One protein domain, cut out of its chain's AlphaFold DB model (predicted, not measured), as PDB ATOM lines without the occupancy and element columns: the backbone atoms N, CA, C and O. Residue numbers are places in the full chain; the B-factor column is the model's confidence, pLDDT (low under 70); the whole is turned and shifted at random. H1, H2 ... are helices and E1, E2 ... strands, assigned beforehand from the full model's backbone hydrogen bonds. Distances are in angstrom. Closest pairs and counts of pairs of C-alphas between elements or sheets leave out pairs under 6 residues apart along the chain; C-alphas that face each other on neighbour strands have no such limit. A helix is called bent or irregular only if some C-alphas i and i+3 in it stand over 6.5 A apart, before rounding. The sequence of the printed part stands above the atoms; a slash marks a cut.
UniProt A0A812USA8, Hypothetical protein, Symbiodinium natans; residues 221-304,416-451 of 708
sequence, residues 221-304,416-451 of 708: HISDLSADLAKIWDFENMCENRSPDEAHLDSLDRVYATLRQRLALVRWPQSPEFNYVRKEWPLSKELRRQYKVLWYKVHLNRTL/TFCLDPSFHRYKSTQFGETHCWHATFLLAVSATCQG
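AT A GLANCE: This is residues 221 to 304 and 416 to 451 of the 708 residues of the protein "Hypothetical protein" of Symbiodinium natans (UniProt A0A812USA8). H4 runs through the middle, with the crossed pair H1 and H3 on one side of it and the small strand hairpin E1 and E2 on the other. H2 packs on residues 295 to 300 of H4, while H6 starts at H4 and runs off about perpendicular to it, with short H5 packed on residues 440 to 444 of H6. The printed part has 120 residues, with six named helices and two named strands that follow along the chain as H1 H2 H3 H4 H5 E1 E2 H6; the sheet E1 - E2 is antiparallel, and the class is mostly helix. It is compact, with a radius of gyration of the C-alphas of 13.9 A and spans of 38 by 35 by 25 A.

IN THESE COORDINATES: H1, residues 221 to 232, begins at C-alpha 221 (-36.898, -41.566, 42.721) and measures 16.3 A. H2 is residues 235 to 240. H3, residues 246 to 263, 23.4 A, has a kink of 40 degrees near residue 257 and is irregular, with C-alphas 258 and 261 7.5 A apart. H4 is residues 284 to 300, 24.1 A, and H5 residues 416 to 419. E1 is residues 425 to 428 and E2 residues 432 to 435. H6, residues 437 to 449, 18.5 A, ends at C-alpha 449 (-30.245, -50.628, 35.294).

HOW THE PARTS SIT: H4 is the hub. Its residues 287 to 294 touch residues 437 to 440 of H6, about perpendicular at 84 degrees, closest at the C-alphas of Tyr 291 and Ala 439, 5.4 A. H2 touches H4 at a steep tilt of 67 degrees, closest at the C-alphas of Cys 239 and His 299, 4.4 A. H3 and H4 only just touch, with 3 pairs of C-alphas within 8 A, the closest being Leu 249 and Arg 288, 6.4 A. H1 touches H3, closest at the C-alphas of Asp 228 and Ser 251, 5.0 A. H5 touches H6, closest at the C-alphas of Phe 417 and Thr 440, 6.5 A. In the hairpin E1 and E2, N 426 and O 434 are 2.8 A apart, within hydrogen-bond range. Every O i to N i+4 pair is within range in H1, H2, H4 and H6, and 12 of 14 in H3; H5 is too short for one.

THE WHOLE: The C-alphas of His 221 and Thr 429, the two farthest apart, are 40.6 A apart. Residues 305 to 415 are not printed; C-alphas 304 and 416 are 9.9 A apart across the cut. The link H3 to H4, residues 264 to 283, is long. Residue 431 and residues 448 to 451 have pLDDT under 70.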
ATOM      1  N   HIS A 221     -38.359 -41.577  42.835       72.56
ATOM      2  CA  HIS A 221     -36.898 -41.566  42.721       72.56
ATOM      3  C   HIS A 221     -36.332 -42.461  41.596       72.56
ATOM      4  O   HIS A 221     -35.317 -42.120  40.998       72.56
ATOM      5  N   ILE A 222     -36.961 -43.600  41.291       74.00
ATOM      6  CA  ILE A 222     -36.603 -44.452  40.146       74.00
ATOM      7  C   ILE A 222     -37.133 -43.834  38.842       74.00
ATOM      8  O   ILE A 222     -36.483 -43.967  37.810       74.00
ATOM      9  N   SER A 223     -38.269 -43.129  38.876       76.06
ATOM     10  CA  SER A 223     -38.839 -42.454  37.702       76.06
ATOM     11  C   SER A 223     -37.955 -41.283  37.301       76.06
ATOM     12  O   SER A 223     -37.569 -41.172  36.142       76.06
ATOM     13  N   ASP A 224     -37.562 -40.476  38.282       82.75
ATOM     14  CA  ASP A 224     -36.624 -39.369  38.141       82.75
ATOM     15  C   ASP A 224     -35.269 -39.890  37.641       82.75
ATOM     16  O   ASP A 224     -34.736 -39.380  36.658       82.75
ATOM     17  N   LEU A 225     -34.758 -40.984  38.226       83.88
ATOM     18  CA  LEU A 225     -33.540 -41.637  37.743       83.88
ATOM     19  C   LEU A 225     -33.689 -42.132  36.297       83.88
ATOM     20  O   LEU A 225     -32.772 -41.960  35.502       83.88
ATOM     21  N   SER A 226     -34.817 -42.744  35.936       80.75
ATOM     22  CA  SER A 226     -35.072 -43.227  34.577       80.75
ATOM     23  C   SER A 226     -35.165 -42.078  33.574       80.75
ATOM     24  O   SER A 226     -34.644 -42.203  32.467       80.75
ATOM     25  N   ALA A 227     -35.804 -40.970  33.948       84.31
ATOM     26  CA  ALA A 227     -35.905 -39.772  33.125       84.31
ATOM     27  C   ALA A 227     -34.530 -39.120  32.926       84.31
ATOM     28  O   ALA A 227     -34.156 -38.805  31.796       84.31
ATOM     29  N   ASP A 228     -33.740 -38.998  33.996       89.44
ATOM     30  CA  ASP A 228     -32.380 -38.472  33.916       89.44
ATOM     31  C   ASP A 228     -31.473 -39.387  33.078       89.44
ATOM     32  O   ASP A 228     -30.720 -38.893  32.240       89.44
ATOM     33  N   LEU A 229     -31.582 -40.714  33.234       86.62
ATOM     34  CA  LEU A 229     -30.865 -41.701  32.420       86.62
ATOM     35  C   LEU A 229     -31.243 -41.625  30.938       86.62
ATOM     36  O   LEU A 229     -30.361 -41.701  30.086       86.62
ATOM     37  N   ALA A 230     -32.533 -41.484  30.624       85.69
ATOM     38  CA  ALA A 230     -32.997 -41.317  29.250       85.69
ATOM     39  C   ALA A 230     -32.435 -40.030  28.634       85.69
ATOM     40  O   ALA A 230     -31.992 -40.043  27.490       85.69
ATOM     41  N   LYS A 231     -32.376 -38.949  29.420       91.38
ATOM     42  CA  LYS A 231     -31.843 -37.661  28.979       91.38
ATOM     43  C   LYS A 231     -30.338 -37.708  28.723       91.38
ATOM     44  O   LYS A 231     -29.893 -37.277  27.670       91.38
ATOM     45  N   ILE A 232     -29.531 -38.253  29.638       95.75
ATOM     46  CA  ILE A 232     -28.068 -38.297  29.441       95.75
ATOM     47  C   ILE A 232     -27.620 -39.290  28.361       95.75
ATOM     48  O   ILE A 232     -26.492 -39.201  27.889       95.75
ATOM     49  N   TRP A 233     -28.465 -40.246  27.971       94.00
ATOM     50  CA  TRP A 233     -28.151 -41.236  26.934       94.00
ATOM     51  C   TRP A 233     -29.018 -41.067  25.680       94.00
ATOM     52  O   TRP A 233     -29.280 -42.038  24.968       94.00
ATOM     53  N   ASP A 234     -29.427 -39.831  25.388       93.31
ATOM     54  CA  ASP A 234     -30.090 -39.453  24.140       93.31
ATOM     55  C   ASP A 234     -29.086 -39.440  22.971       93.31
ATOM     56  O   ASP A 234     -28.509 -38.418  22.594       93.31
ATOM     57  N   PHE A 235     -28.821 -40.624  22.417       92.50
ATOM     58  CA  PHE A 235     -27.834 -40.789  21.350       92.50
ATOM     59  C   PHE A 235     -28.233 -40.135  20.023       92.50
ATOM     60  O   PHE A 235     -27.345 -39.856  19.213       92.50
ATOM     61  N   GLU A 236     -29.526 -39.902  19.785       90.44
ATOM     62  CA  GLU A 236     -29.996 -39.159  18.610       90.44
ATOM     63  C   GLU A 236     -29.508 -37.714  18.715       90.44
ATOM     64  O   GLU A 236     -28.754 -37.251  17.852       90.44
ATOM     65  N   ASN A 237     -29.769 -37.078  19.856       94.25
ATOM     66  CA  ASN A 237     -29.273 -35.741  20.156       94.25
ATOM     67  C   ASN A 237     -27.730 -35.665  20.144       94.25
ATOM     68  O   ASN A 237     -27.150 -34.729  19.593       94.25
ATOM     69  N   MET A 238     -27.029 -36.684  20.663       96.19
ATOM     70  CA  MET A 238     -25.559 -36.742  20.580       96.19
ATOM     71  C   MET A 238     -25.027 -36.789  19.142       96.19
ATOM     72  O   MET A 238     -23.929 -36.301  18.873       96.19
ATOM     73  N   CYS A 239     -25.754 -37.407  18.210       94.00
ATOM     74  CA  CYS A 239     -25.344 -37.458  16.808       94.00
ATOM     75  C   CYS A 239     -25.577 -36.119  16.097       94.00
ATOM     76  O   CYS A 239     -24.767 -35.737  15.250       94.00
ATOM     77  N   GLU A 240     -26.638 -35.400  16.461       93.50
ATOM     78  CA  GLU A 240     -27.007 -34.108  15.876       93.50
ATOM     79  C   GLU A 240     -26.148 -32.960  16.418       93.50
ATOM     80  O   GLU A 240     -25.621 -32.153  15.649       93.50
ATOM     81  N   ASN A 241     -25.918 -32.931  17.731       96.44
ATOM     82  CA  ASN A 241     -25.262 -31.822  18.415       96.44
ATOM     83  C   ASN A 241     -23.824 -32.153  18.818       96.44
ATOM     84  O   ASN A 241     -23.520 -33.226  19.331       96.44
ATOM     85  N   ARG A 242     -22.904 -31.196  18.632       96.06
ATOM     86  CA  ARG A 242     -21.469 -31.388  18.925       96.06
ATOM     87  C   ARG A 242     -21.153 -31.431  20.428       96.06
ATOM     88  O   ARG A 242     -20.113 -31.972  20.812       96.06
ATOM     89  N   SER A 243     -22.014 -30.860  21.268       96.44
ATOM     90  CA  SER A 243     -21.833 -30.754  22.721       96.44
ATOM     91  C   SER A 243     -23.167 -30.864  23.467       96.44
ATOM     92  O   SER A 243     -24.170 -30.400  22.925       96.44
ATOM     93  N   PRO A 244     -23.180 -31.396  24.706       97.44
ATOM     94  CA  PRO A 244     -24.375 -31.410  25.549       97.44
ATOM     95  C   PRO A 244     -24.758 -29.996  25.997       97.44
ATOM     96  O   PRO A 244     -23.872 -29.173  26.248       97.44
ATOM     97  N   ASP A 245     -26.057 -29.749  26.170       97.62
ATOM     98  CA  ASP A 245     -26.557 -28.566  26.882       97.62
ATOM     99  C   ASP A 245     -26.397 -28.711  28.416       97.62
ATOM    100  O   ASP A 245     -26.044 -29.778  28.931       97.62
ATOM    101  N   GLU A 246     -26.664 -27.637  29.166       97.62
ATOM    102  CA  GLU A 246     -26.578 -27.665  30.637       97.62
ATOM    103  C   GLU A 246     -27.594 -28.622  31.277       97.62
ATOM    104  O   GLU A 246     -27.289 -29.272  32.274       97.62
ATOM    105  N   ALA A 247     -28.763 -28.821  30.669       97.62
ATOM    106  CA  ALA A 247     -29.782 -29.705  31.217       97.62
ATOM    107  C   ALA A 247     -29.359 -31.189  31.168       97.62
ATOM    108  O   ALA A 247     -29.747 -31.972  32.041       97.62
ATOM    109  N   HIS A 248     -28.553 -31.592  30.181       97.62
ATOM    110  CA  HIS A 248     -27.906 -32.907  30.149       97.62
ATOM    111  C   HIS A 248     -26.827 -33.022  31.234       97.62
ATOM    112  O   HIS A 248     -26.732 -34.058  31.893       97.62
ATOM    113  N   LEU A 249     -26.033 -31.968  31.454       98.06
ATOM    114  CA  LEU A 249     -24.985 -31.955  32.482       98.06
ATOM    115  C   LEU A 249     -25.562 -32.021  33.902       98.06
ATOM    116  O   LEU A 249     -25.020 -32.728  34.749       98.06
ATOM    117  N   ASP A 250     -26.689 -31.360  34.151       97.94
ATOM    118  CA  ASP A 250     -27.374 -31.427  35.443       97.94
ATOM    119  C   ASP A 250     -27.996 -32.805  35.693       97.94
ATOM    120  O   ASP A 250     -27.959 -33.320  36.811       97.94
ATOM    121  N   SER A 251     -28.527 -33.441  34.644       96.25
ATOM    122  CA  SER A 251     -29.052 -34.814  34.723       96.25
ATOM    123  C   SER A 251     -27.931 -35.824  34.990       96.25
ATOM    124  O   SER A 251     -28.104 -36.751  35.782       96.25
ATOM    125  N   LEU A 252     -26.743 -35.608  34.407       97.50
ATOM    126  CA  LEU A 252     -25.546 -36.412  34.676       97.50
ATOM    127  C   LEU A 252     -25.143 -36.337  36.149       97.50
ATOM    128  O   LEU A 252     -24.854 -37.369  36.753       97.50
ATOM    129  N   ASP A 253     -25.145 -35.139  36.733       97.56
ATOM    130  CA  ASP A 253     -24.787 -34.958  38.138       97.56
ATOM    131  C   ASP A 253     -25.793 -35.621  39.083       97.56
ATOM    132  O   ASP A 253     -25.375 -36.258  40.055       97.56
ATOM    133  N   ARG A 254     -27.099 -35.549  38.783       96.38
ATOM    134  CA  ARG A 254     -28.139 -36.251  39.556       96.38
ATOM    135  C   ARG A 254     -27.969 -37.769  39.493       96.38
ATOM    136  O   ARG A 254     -27.909 -38.416  40.538       96.38
ATOM    137  N   VAL A 255     -27.796 -38.335  38.296       93.25
ATOM    138  CA  VAL A 255     -27.538 -39.777  38.110       93.25
ATOM    139  C   VAL A 255     -26.278 -40.203  38.858       93.25
ATOM    140  O   VAL A 255     -26.277 -41.221  39.555       93.25
ATOM    141  N   TYR A 256     -25.201 -39.426  38.736       95.12
ATOM    142  CA  TYR A 256     -23.942 -39.720  39.402       95.12
ATOM    143  C   TYR A 256     -24.083 -39.686  40.926       95.12
ATOM    144  O   TYR A 256     -23.606 -40.605  41.594       95.12
ATOM    145  N   ALA A 257     -24.787 -38.694  41.479       93.94
ATOM    146  CA  ALA A 257     -25.074 -38.610  42.908       93.94
ATOM    147  C   ALA A 257     -25.871 -39.828  43.401       93.94
ATOM    148  O   ALA A 257     -25.477 -40.451  44.390       93.94
ATOM    149  N   THR A 258     -26.921 -40.227  42.675       89.38
ATOM    150  CA  THR A 258     -27.761 -41.387  43.017       89.38
ATOM    151  C   THR A 258     -26.989 -42.706  42.950       89.38
ATOM    152  O   THR A 258     -27.166 -43.581  43.799       89.38
ATOM    153  N   LEU A 259     -26.094 -42.870  41.971       86.56
ATOM    154  CA  LEU A 259     -25.326 -44.108  41.793       86.56
ATOM    155  C   LEU A 259     -24.021 -44.150  42.601       86.56
ATOM    156  O   LEU A 259     -23.432 -45.226  42.725       86.56
ATOM    157  N   ARG A 260     -23.576 -43.038  43.201       87.44
ATOM    158  CA  ARG A 260     -22.262 -42.893  43.858       87.44
ATOM    159  C   ARG A 260     -21.934 -44.004  44.855       87.44
ATOM    160  O   ARG A 260     -20.831 -44.545  44.819       87.44
ATOM    161  N   GLN A 261     -22.886 -44.377  45.713       80.12
ATOM    162  CA  GLN A 261     -22.684 -45.444  46.704       80.12
ATOM    163  C   GLN A 261     -22.412 -46.805  46.046       80.12
ATOM    164  O   GLN A 261     -21.573 -47.564  46.519       80.12
ATOM    165  N   ARG A 262     -23.077 -47.104  44.923       78.25
ATOM    166  CA  ARG A 262     -22.867 -48.352  44.170       78.25
ATOM    167  C   ARG A 262     -21.567 -48.319  43.380       78.25
ATOM    168  O   ARG A 262     -20.860 -49.319  43.315       78.25
ATOM    169  N   LEU A 263     -21.237 -47.163  42.811       82.44
ATOM    170  CA  LEU A 263     -19.994 -46.948  42.077       82.44
ATOM    171  C   LEU A 263     -18.759 -47.129  42.977       82.44
ATOM    172  O   LEU A 263     -17.741 -47.633  42.511       82.44
ATOM    173  N   ALA A 264     -18.856 -46.818  44.272       79.50
ATOM    174  CA  ALA A 264     -17.775 -47.049  45.236       79.50
ATOM    175  C   ALA A 264     -17.381 -48.533  45.395       79.50
ATOM    176  O   ALA A 264     -16.263 -48.825  45.809       79.50
ATOM    177  N   LEU A 265     -18.268 -49.471  45.041       79.38
ATOM    178  CA  LEU A 265     -18.014 -50.916  45.111       79.38
ATOM    179  C   LEU A 265     -17.347 -51.475  43.840       79.38
ATOM    180  O   LEU A 265     -17.052 -52.670  43.759       79.38
ATOM    181  N   VAL A 266     -17.133 -50.636  42.824       81.25
ATOM    182  CA  VAL A 266     -16.582 -51.048  41.530       81.25
ATOM    183  C   VAL A 266     -15.101 -51.390  41.660       81.25
ATOM    184  O   VAL A 266     -14.302 -50.615  42.183       81.25
ATOM    185  N   ARG A 267     -14.713 -52.545  41.108       83.62
ATOM    186  CA  ARG A 267     -13.304 -52.907  40.942       83.62
ATOM    187  C   ARG A 267     -12.729 -52.216  39.708       83.62
ATOM    188  O   ARG A 267     -13.252 -52.370  38.607       83.62
ATOM    189  N   TRP A 268     -11.629 -51.495  39.898       86.44
ATOM    190  CA  TRP A 268     -10.907 -50.824  38.820       86.44
ATOM    191  C   TRP A 268     -10.212 -51.828  37.891       86.44
ATOM    192  O   TRP A 268      -9.720 -52.858  38.368       86.44
ATOM    193  N   PRO A 269     -10.124 -51.543  36.579       83.56
ATOM    194  CA  PRO A 269      -9.363 -52.379  35.662       83.56
ATOM    195  C   PRO A 269      -7.885 -52.405  36.082       83.56
ATOM    196  O   PRO A 269      -7.271 -51.363  36.303       83.56
ATOM    197  N   GLN A 270      -7.313 -53.606  36.193       84.50
ATOM    198  CA  GLN A 270      -5.889 -53.800  36.504       84.50
ATOM    199  C   GLN A 270      -5.010 -53.907  35.248       84.50
ATOM    200  O   GLN A 270      -3.788 -53.948  35.360       84.50
ATOM    201  N   SER A 271      -5.617 -53.963  34.058       82.94
ATOM    202  CA  SER A 271      -4.880 -54.099  32.800       82.94
ATOM    203  C   SER A 271      -4.036 -52.846  32.512       82.94
ATOM    204  O   SER A 271      -4.551 -51.729  32.652       82.94
ATOM    205  N   PRO A 272      -2.782 -53.006  32.042       87.31
ATOM    206  CA  PRO A 272      -1.910 -51.889  31.673       87.31
ATOM    207  C   PRO A 272      -2.501 -50.998  30.570       87.31
ATOM    208  O   PRO A 272      -2.151 -49.822  30.456       87.31
ATOM    209  N   GLU A 273      -3.457 -51.514  29.791       84.62
ATOM    210  CA  GLU A 273      -4.196 -50.739  28.794       84.62
ATOM    211  C   GLU A 273      -4.950 -49.552  29.408       84.62
ATOM    212  O   GLU A 273      -5.140 -48.546  28.724       84.62
ATOM    213  N   PHE A 274      -5.308 -49.621  30.696       88.38
ATOM    214  CA  PHE A 274      -6.070 -48.605  31.427       88.38
ATOM    215  C   PHE A 274      -5.232 -47.804  32.434       88.38
ATOM    216  O   PHE A 274      -5.796 -47.138  33.295       88.38
ATOM    217  N   ASN A 275      -3.898 -47.784  32.312       89.75
ATOM    218  CA  ASN A 275      -3.016 -47.015  33.211       89.75
ATOM    219  C   ASN A 275      -3.308 -45.501  33.251       89.75
ATOM    220  O   ASN A 275      -2.916 -44.819  34.192       89.75
ATOM    221  N   TYR A 276      -3.998 -44.972  32.237       88.44
ATOM    222  CA  TYR A 276      -4.426 -43.573  32.164       88.44
ATOM    223  C   TYR A 276      -5.687 -43.273  32.995       88.44
ATOM    224  O   TYR A 276      -6.043 -42.108  33.164       88.44
ATOM    225  N   VAL A 277      -6.389 -44.303  33.478       91.12
ATOM    226  CA  VAL A 277      -7.615 -44.169  34.269       91.12
ATOM    227  C   VAL A 277      -7.238 -43.989  35.734       91.12
ATOM    228  O   VAL A 277      -6.569 -44.837  36.328       91.12
ATOM    229  N   ARG A 278      -7.689 -42.888  36.338       91.19
ATOM    230  CA  ARG A 278      -7.555 -42.689  37.787       91.19
ATOM    231  C   ARG A 278      -8.361 -43.759  38.526       91.19
ATOM    232  O   ARG A 278      -9.512 -44.002  38.188       91.19
ATOM    233  N   LYS A 279      -7.764 -44.389  39.541       93.19
ATOM    234  CA  LYS A 279      -8.393 -45.452  40.354       93.19
ATOM    235  C   LYS A 279      -9.301 -44.881  41.449       93.19
ATOM    236  O   LYS A 279      -9.315 -45.357  42.579       93.19
ATOM    237  N   GLU A 280     -10.014 -43.821  41.110       93.44
ATOM    238  CA  GLU A 280     -10.935 -43.106  41.976       93.44
ATOM    239  C   GLU A 280     -12.005 -42.448  41.112       93.44
ATOM    240  O   GLU A 280     -11.750 -42.035  39.979       93.44
ATOM    241  N   TRP A 281     -13.216 -42.346  41.649       93.81
ATOM    242  CA  TRP A 281     -14.297 -41.676  40.943       93.81
ATOM    243  C   TRP A 281     -14.058 -40.158  40.916       93.81
ATOM    244  O   TRP A 281     -13.826 -39.566  41.972       93.81
ATOM    245  N   PRO A 282     -14.112 -39.503  39.738       95.31
ATOM    246  CA  PRO A 282     -13.798 -38.086  39.616       95.31
ATOM    247  C   PRO A 282     -14.839 -37.189  40.299       95.31
ATOM    248  O   PRO A 282     -16.004 -37.552  40.478       95.31
ATOM    249  N   LEU A 283     -14.432 -35.962  40.625       96.00
ATOM    250  CA  LEU A 283     -15.361 -34.893  41.003       96.00
ATOM    251  C   LEU A 283     -16.296 -34.553  39.831       96.00
ATOM    252  O   LEU A 283     -15.908 -34.699  38.670       96.00
ATOM    253  N   SER A 284     -17.487 -34.012  40.120       96.00
ATOM    254  CA  SER A 284     -18.501 -33.669  39.106       96.00
ATOM    255  C   SER A 284     -17.949 -32.819  37.958       96.00
ATOM    256  O   SER A 284     -18.222 -33.102  36.796       96.00
ATOM    257  N   LYS A 285     -17.076 -31.840  38.242       96.38
ATOM    258  CA  LYS A 285     -16.442 -30.999  37.209       96.38
ATOM    259  C   LYS A 285     -15.625 -31.814  36.197       96.38
ATOM    260  O   LYS A 285     -15.698 -31.557  34.997       96.38
ATOM    261  N   GLU A 286     -14.862 -32.795  36.672       95.56
ATOM    262  CA  GLU A 286     -14.068 -33.663  35.800       95.56
ATOM    263  C   GLU A 286     -14.964 -34.702  35.110       95.56
ATOM    264  O   GLU A 286     -14.803 -34.928  33.915       95.56
ATOM    265  N   LEU A 287     -15.980 -35.253  35.788       96.56
ATOM    266  CA  LEU A 287     -16.958 -36.146  35.153       96.56
ATOM    267  C   LEU A 287     -17.710 -35.455  34.001       96.56
ATOM    268  O   LEU A 287     -17.818 -36.032  32.919       96.56
ATOM    269  N   ARG A 288     -18.144 -34.197  34.184       97.31
ATOM    270  CA  ARG A 288     -18.740 -33.360  33.125       97.31
ATOM    271  C   ARG A 288     -17.784 -33.202  31.935       97.31
ATOM    272  O   ARG A 288     -18.213 -33.303  30.787       97.31
ATOM    273  N   ARG A 289     -16.480 -33.002  32.176       95.62
ATOM    274  CA  ARG A 289     -15.460 -32.938  31.110       95.62
ATOM    275  C   ARG A 289     -15.344 -34.267  30.357       95.62
ATOM    276  O   ARG A 289     -15.362 -34.264  29.128       95.62
ATOM    277  N   GLN A 290     -15.283 -35.390  31.072       96.25
ATOM    278  CA  GLN A 290     -15.239 -36.731  30.476       96.25
ATOM    279  C   GLN A 290     -16.498 -37.038  29.650       96.25
ATOM    280  O   GLN A 290     -16.406 -37.612  28.566       96.25
ATOM    281  N   TYR A 291     -17.668 -36.606  30.123       97.31
ATOM    282  CA  TYR A 291     -18.936 -36.745  29.410       97.31
ATOM    283  C   TYR A 291     -18.991 -35.893  28.132       97.31
ATOM    284  O   TYR A 291     -19.372 -36.404  27.084       97.31
ATOM    285  N   LYS A 292     -18.501 -34.642  28.159       96.31
ATOM    286  CA  LYS A 292     -18.359 -33.806  26.946       96.31
ATOM    287  C   LYS A 292     -17.453 -34.459  25.893       96.31
ATOM    288  O   LYS A 292     -17.743 -34.388  24.702       96.31
ATOM    289  N   VAL A 293     -16.380 -35.127  26.320       95.31
ATOM    290  CA  VAL A 293     -15.490 -35.884  25.421       95.31
ATOM    291  C   VAL A 293     -16.206 -37.092  24.809       95.31
ATOM    292  O   VAL A 293     -16.075 -37.322  23.606       95.31
ATOM    293  N   LEU A 294     -16.969 -37.848  25.609       95.62
ATOM    294  CA  LEU A 294     -17.790 -38.960  25.117       95.62
ATOM    295  C   LEU A 294     -18.794 -38.473  24.070       95.62
ATOM    296  O   LEU A 294     -18.821 -39.009  22.966       95.62
ATOM    297  N   TRP A 295     -19.537 -37.412  24.389       96.56
ATOM    298  CA  TRP A 295     -20.511 -36.780  23.500       96.56
ATOM    299  C   TRP A 295     -19.880 -36.383  22.163       96.56
ATOM    300  O   TRP A 295     -20.349 -36.781  21.098       96.56
ATOM    301  N   TYR A 296     -18.750 -35.669  22.206       95.38
ATOM    302  CA  TYR A 296     -18.035 -35.251  21.003       95.38
ATOM    303  C   TYR A 296     -17.583 -36.442  20.145       95.38
ATOM    304  O   TYR A 296     -17.643 -36.386  18.916       95.38
ATOM    305  N   LYS A 297     -17.152 -37.542  20.772       94.25
ATOM    306  CA  LYS A 297     -16.773 -38.760  20.049       94.25
ATOM    307  C   LYS A 297     -17.962 -39.472  19.417       94.25
ATOM    308  O   LYS A 297     -17.807 -39.972  18.304       94.25
ATOM    309  N   VAL A 298     -19.116 -39.517  20.086       94.50
ATOM    310  CA  VAL A 298     -20.351 -40.034  19.479       94.50
ATOM    311  C   VAL A 298     -20.685 -39.198  18.241       94.50
ATOM    312  O   VAL A 298     -20.794 -39.764  17.156       94.50
ATOM    313  N   HIS A 299     -20.688 -37.868  18.361       94.81
ATOM    314  CA  HIS A 299     -20.952 -36.950  17.251       94.81
ATOM    315  C   HIS A 299     -19.987 -37.119  16.064       94.81
ATOM    316  O   HIS A 299     -20.416 -37.201  14.912       94.81
ATOM    317  N   LEU A 300     -18.675 -37.191  16.328       93.56
ATOM    318  CA  LEU A 300     -17.653 -37.365  15.286       93.56
ATOM    319  C   LEU A 300     -17.827 -38.664  14.495       93.56
ATOM    320  O   LEU A 300     -17.507 -38.709  13.313       93.56
ATOM    321  N   ASN A 301     -18.326 -39.708  15.152       92.12
ATOM    322  CA  ASN A 301     -18.496 -41.033  14.569       92.12
ATOM    323  C   ASN A 301     -19.952 -41.318  14.171       92.12
ATOM    324  O   ASN A 301     -20.300 -42.475  13.961       92.12
ATOM    325  N   ARG A 302     -20.808 -40.291  14.051       92.75
ATOM    326  CA  ARG A 302     -22.252 -40.453  13.793       92.75
ATOM    327  C   ARG A 302     -22.579 -41.380  12.624       92.75
ATOM    328  O   ARG A 302     -23.515 -42.164  12.706       92.75
ATOM    329  N   THR A 303     -21.774 -41.371  11.565       86.56
ATOM    330  CA  THR A 303     -21.966 -42.245  10.396       86.56
ATOM    331  C   THR A 303     -21.832 -43.734  10.718       86.56
ATOM    332  O   THR A 303     -22.402 -44.547  10.002       86.56
ATOM    333  N   LEU A 304     -21.113 -44.100  11.786       86.69
ATOM    334  CA  LEU A 304     -20.998 -45.482  12.266       86.69
ATOM    335  C   LEU A 304     -22.235 -45.933  13.055       86.69
ATOM    336  O   LEU A 304     -22.482 -47.131  13.163       86.69
ATOM    337  N   THR A 416     -19.525 -50.497  21.096       85.62
ATOM    338  CA  THR A 416     -18.248 -49.932  20.641       85.62
ATOM    339  C   THR A 416     -17.503 -49.257  21.787       85.62
ATOM    340  O   THR A 416     -16.348 -49.584  22.045       85.62
ATOM    341  N   PHE A 417     -18.176 -48.391  22.550       85.38
ATOM    342  CA  PHE A 417     -17.549 -47.718  23.686       85.38
ATOM    343  C   PHE A 417     -17.169 -48.688  24.811       85.38
ATOM    344  O   PHE A 417     -16.130 -48.505  25.433       85.38
ATOM    345  N   CYS A 418     -17.946 -49.734  25.093       79.69
ATOM    346  CA  CYS A 418     -17.596 -50.693  26.144       79.69
ATOM    347  C   CYS A 418     -16.475 -51.666  25.744       79.69
ATOM    348  O   CYS A 418     -15.801 -52.191  26.629       79.69
ATOM    349  N   LEU A 419     -16.299 -51.945  24.449       79.06
ATOM    350  CA  LEU A 419     -15.397 -52.996  23.961       79.06
ATOM    351  C   LEU A 419     -14.095 -52.467  23.359       79.06
ATOM    352  O   LEU A 419     -13.126 -53.219  23.316       79.06
ATOM    353  N   ASP A 420     -14.063 -51.216  22.901       84.12
ATOM    354  CA  ASP A 420     -12.895 -50.628  22.251       84.12
ATOM    355  C   ASP A 420     -12.287 -49.491  23.104       84.12
ATOM    356  O   ASP A 420     -12.795 -48.362  23.110       84.12
ATOM    357  N   PRO A 421     -11.160 -49.745  23.804       85.12
ATOM    358  CA  PRO A 421     -10.480 -48.745  24.626       85.12
ATOM    359  C   PRO A 421      -9.990 -47.514  23.850       85.12
ATOM    360  O   PRO A 421      -9.738 -46.465  24.452       85.12
ATOM    361  N   SER A 422      -9.854 -47.596  22.520       87.06
ATOM    362  CA  SER A 422      -9.461 -46.448  21.693       87.06
ATOM    363  C   SER A 422     -10.514 -45.332  21.727       87.06
ATOM    364  O   SER A 422     -10.184 -44.142  21.648       87.06
ATOM    365  N   PHE A 423     -11.779 -45.685  21.977       87.12
ATOM    366  CA  PHE A 423     -12.856 -44.720  22.151       87.12
ATOM    367  C   PHE A 423     -12.784 -43.990  23.494       87.12
ATOM    368  O   PHE A 423     -13.322 -42.891  23.597       87.12
ATOM    369  N   HIS A 424     -12.008 -44.465  24.472       90.56
ATOM    370  CA  HIS A 424     -11.883 -43.791  25.770       90.56
ATOM    371  C   HIS A 424     -10.874 -42.653  25.771       90.56
ATOM    372  O   HIS A 424     -11.084 -41.670  26.470       90.56
ATOM    373  N   ARG A 425      -9.774 -42.759  25.019       91.31
ATOM    374  CA  ARG A 425      -8.689 -41.763  25.054       91.31
ATOM    375  C   ARG A 425      -8.947 -40.620  24.084       91.31
ATOM    376  O   ARG A 425      -9.270 -40.860  22.925       91.31
ATOM    377  N   TYR A 426      -8.770 -39.380  24.515       89.00
ATOM    378  CA  TYR A 426      -8.942 -38.203  23.672       89.00
ATOM    379  C   TYR A 426      -7.746 -37.271  23.818       89.00
ATOM    380  O   TYR A 426      -7.439 -36.785  24.904       89.00
ATOM    381  N   LYS A 427      -7.070 -37.025  22.697       87.62
ATOM    382  CA  LYS A 427      -5.999 -36.038  22.601       87.62
ATOM    383  C   LYS A 427      -6.532 -34.855  21.817       87.62
ATOM    384  O   LYS A 427      -6.896 -35.004  20.654       87.62
ATOM    385  N   SER A 428      -6.595 -33.700  22.465       82.88
ATOM    386  CA  SER A 428      -6.934 -32.440  21.814       82.88
ATOM    387  C   SER A 428      -5.860 -31.412  22.098       82.88
ATOM    388  O   SER A 428      -5.351 -31.326  23.211       82.88
ATOM    389  N   THR A 429      -5.554 -30.600  21.092       80.25
ATOM    390  CA  THR A 429      -4.672 -29.440  21.238       80.25
ATOM    391  C   THR A 429      -5.231 -28.423  22.233       80.25
ATOM    392  O   THR A 429      -4.461 -27.765  22.918       80.25
ATOM    393  N   GLN A 430      -6.560 -28.333  22.365       73.62
ATOM    394  CA  GLN A 430      -7.233 -27.395  23.272       73.62
ATOM    395  C   GLN A 430      -7.353 -27.916  24.709       73.62
ATOM    396  O   GLN A 430      -7.332 -27.131  25.650       73.62
ATOM    397  N   PHE A 431      -7.500 -29.231  24.895       66.69
ATOM    398  CA  PHE A 431      -7.822 -29.822  26.202       66.69
ATOM    399  C   PHE A 431      -6.736 -30.757  26.743       66.69
ATOM    400  O   PHE A 431      -6.945 -31.373  27.786       66.69
ATOM    401  N   GLY A 432      -5.600 -30.893  26.059       84.06
ATOM    402  CA  GLY A 432      -4.564 -31.860  26.408       84.06
ATOM    403  C   GLY A 432      -5.018 -33.315  26.240       84.06
ATOM    404  O   GLY A 432      -5.970 -33.623  25.515       84.06
ATOM    405  N   GLU A 433      -4.310 -34.226  26.905       87.81
ATOM    406  CA  GLU A 433      -4.678 -35.640  26.980       87.81
ATOM    407  C   GLU A 433      -5.725 -35.836  28.086       87.81
ATOM    408  O   GLU A 433      -5.485 -35.572  29.262       87.81
ATOM    409  N   THR A 434      -6.920 -36.266  27.695       91.81
ATOM    410  CA  THR A 434      -8.033 -36.582  28.594       91.81
ATOM    411  C   THR A 434      -8.670 -37.901  28.163       91.81
ATOM    412  O   THR A 434      -8.309 -38.491  27.141       91.81
ATOM    413  N   HIS A 435      -9.601 -38.419  28.953       94.00
ATOM    414  CA  HIS A 435     -10.294 -39.657  28.639       94.00
ATOM    415  C   HIS A 435     -11.758 -39.595  29.068       94.00
ATOM    416  O   HIS A 435     -12.124 -38.789  29.914       94.00
ATOM    417  N   CYS A 436     -12.597 -40.461  28.503       95.56
ATOM    418  CA  CYS A 436     -14.013 -40.577  28.852       95.56
ATOM    419  C   CYS A 436     -14.382 -41.916  29.508       95.56
ATOM    420  O   CYS A 436     -15.541 -42.334  29.489       95.56
ATOM    421  N   TRP A 437     -13.397 -42.597  30.098       95.06
ATOM    422  CA  TRP A 437     -13.585 -43.919  30.708       95.06
ATOM    423  C   TRP A 437     -14.677 -43.931  31.790       95.06
ATOM    424  O   TRP A 437     -15.545 -44.795  31.746       95.06
ATOM    425  N   HIS A 438     -14.706 -42.959  32.714       95.25
ATOM    426  CA  HIS A 438     -15.705 -42.951  33.795       95.25
ATOM    427  C   HIS A 438     -17.126 -42.729  33.269       95.25
ATOM    428  O   HIS A 438     -18.057 -43.395  33.715       95.25
ATOM    429  N   ALA A 439     -17.285 -41.843  32.282       96.06
ATOM    430  CA  ALA A 439     -18.564 -41.634  31.606       96.06
ATOM    431  C   ALA A 439     -19.009 -42.899  30.850       96.06
ATOM    432  O   ALA A 439     -20.172 -43.286  30.913       96.06
ATOM    433  N   THR A 440     -18.069 -43.598  30.208       93.19
ATOM    434  CA  THR A 440     -18.331 -44.875  29.526       93.19
ATOM    435  C   THR A 440     -18.716 -45.984  30.509       93.19
ATOM    436  O   THR A 440     -19.601 -46.791  30.233       93.19
ATOM    437  N   PHE A 441     -18.088 -46.024  31.685       91.00
ATOM    438  CA  PHE A 441     -18.457 -46.967  32.736       91.00
ATOM    439  C   PHE A 441     -19.855 -46.666  33.285       91.00
ATOM    440  O   PHE A 441     -20.656 -47.581  33.464       91.00
ATOM    441  N   LEU A 442     -20.178 -45.388  33.507       91.19
ATOM    442  CA  LEU A 442     -21.516 -44.971  33.925       91.19
ATOM    443  C   LEU A 442     -22.578 -45.369  32.892       91.19
ATOM    444  O   LEU A 442     -23.645 -45.842  33.281       91.19
ATOM    445  N   LEU A 443     -22.274 -45.260  31.593       89.38
ATOM    446  CA  LEU A 443     -23.124 -45.770  30.514       89.38
ATOM    447  C   LEU A 443     -23.352 -47.283  30.638       89.38
ATOM    448  O   LEU A 443     -24.491 -47.744  30.565       89.38
ATOM    449  N   ALA A 444     -22.294 -48.059  30.888       82.31
ATOM    450  CA  ALA A 444     -22.401 -49.506  31.073       82.31
ATOM    451  C   ALA A 444     -23.271 -49.873  32.287       82.31
ATOM    452  O   ALA A 444     -24.134 -50.745  32.186       82.31
ATOM    453  N   VAL A 445     -23.100 -49.180  33.416       79.12
ATOM    454  CA  VAL A 445     -23.949 -49.355  34.607       79.12
ATOM    455  C   VAL A 445     -25.397 -48.994  34.286       79.12
ATOM    456  O   VAL A 445     -26.303 -49.768  34.584       79.12
ATOM    457  N   SER A 446     -25.620 -47.871  33.608       79.75
ATOM    458  CA  SER A 446     -26.956 -47.410  33.220       79.75
ATOM    459  C   SER A 446     -27.680 -48.441  32.354       79.75
ATOM    460  O   SER A 446     -28.831 -48.775  32.627       79.75
ATOM    461  N   ALA A 447     -26.981 -49.026  31.379       70.25
ATOM    462  CA  ALA A 447     -27.509 -50.093  30.532       70.25
ATOM    463  C   ALA A 447     -27.919 -51.341  31.338       70.25
ATOM    464  O   ALA A 447     -28.885 -52.015  30.987       70.25
ATOM    465  N   THR A 448     -27.237 -51.640  32.452       62.91
ATOM    466  CA  THR A 448     -27.639 -52.734  33.359       62.91
ATOM    467  C   THR A 448     -28.823 -52.386  34.268       62.91
ATOM    468  O   THR A 448     -29.482 -53.299  34.765       62.91
ATOM    469  N   CYS A 449     -29.126 -51.099  34.471       60.28
ATOM    470  CA  CYS A 449     -30.245 -50.628  35.294       60.28
ATOM    471  C   CYS A 449     -31.577 -50.517  34.530       60.28
ATOM    472  O   CYS A 449     -32.627 -50.504  35.165       60.28
ATOM    473  N   GLN A 450     -31.565 -50.483  33.194       53.22
ATOM    474  CA  GLN A 450     -32.761 -50.277  32.361       53.22
ATOM    475  C   GLN A 450     -33.738 -51.472  32.290       53.22
ATOM    476  O   GLN A 450     -34.778 -51.374  31.646       53.22
ATOM    477  N   GLY A 451     -33.463 -52.597  32.962       46.41
ATOM    478  CA  GLY A 451     -34.358 -53.760  32.984       46.41
ATOM    479  C   GLY A 451     -34.866 -54.098  34.383       46.41
ATOM    480  O   GLY A 451     -34.320 -55.013  34.999       46.41
TER     481      GLY A 451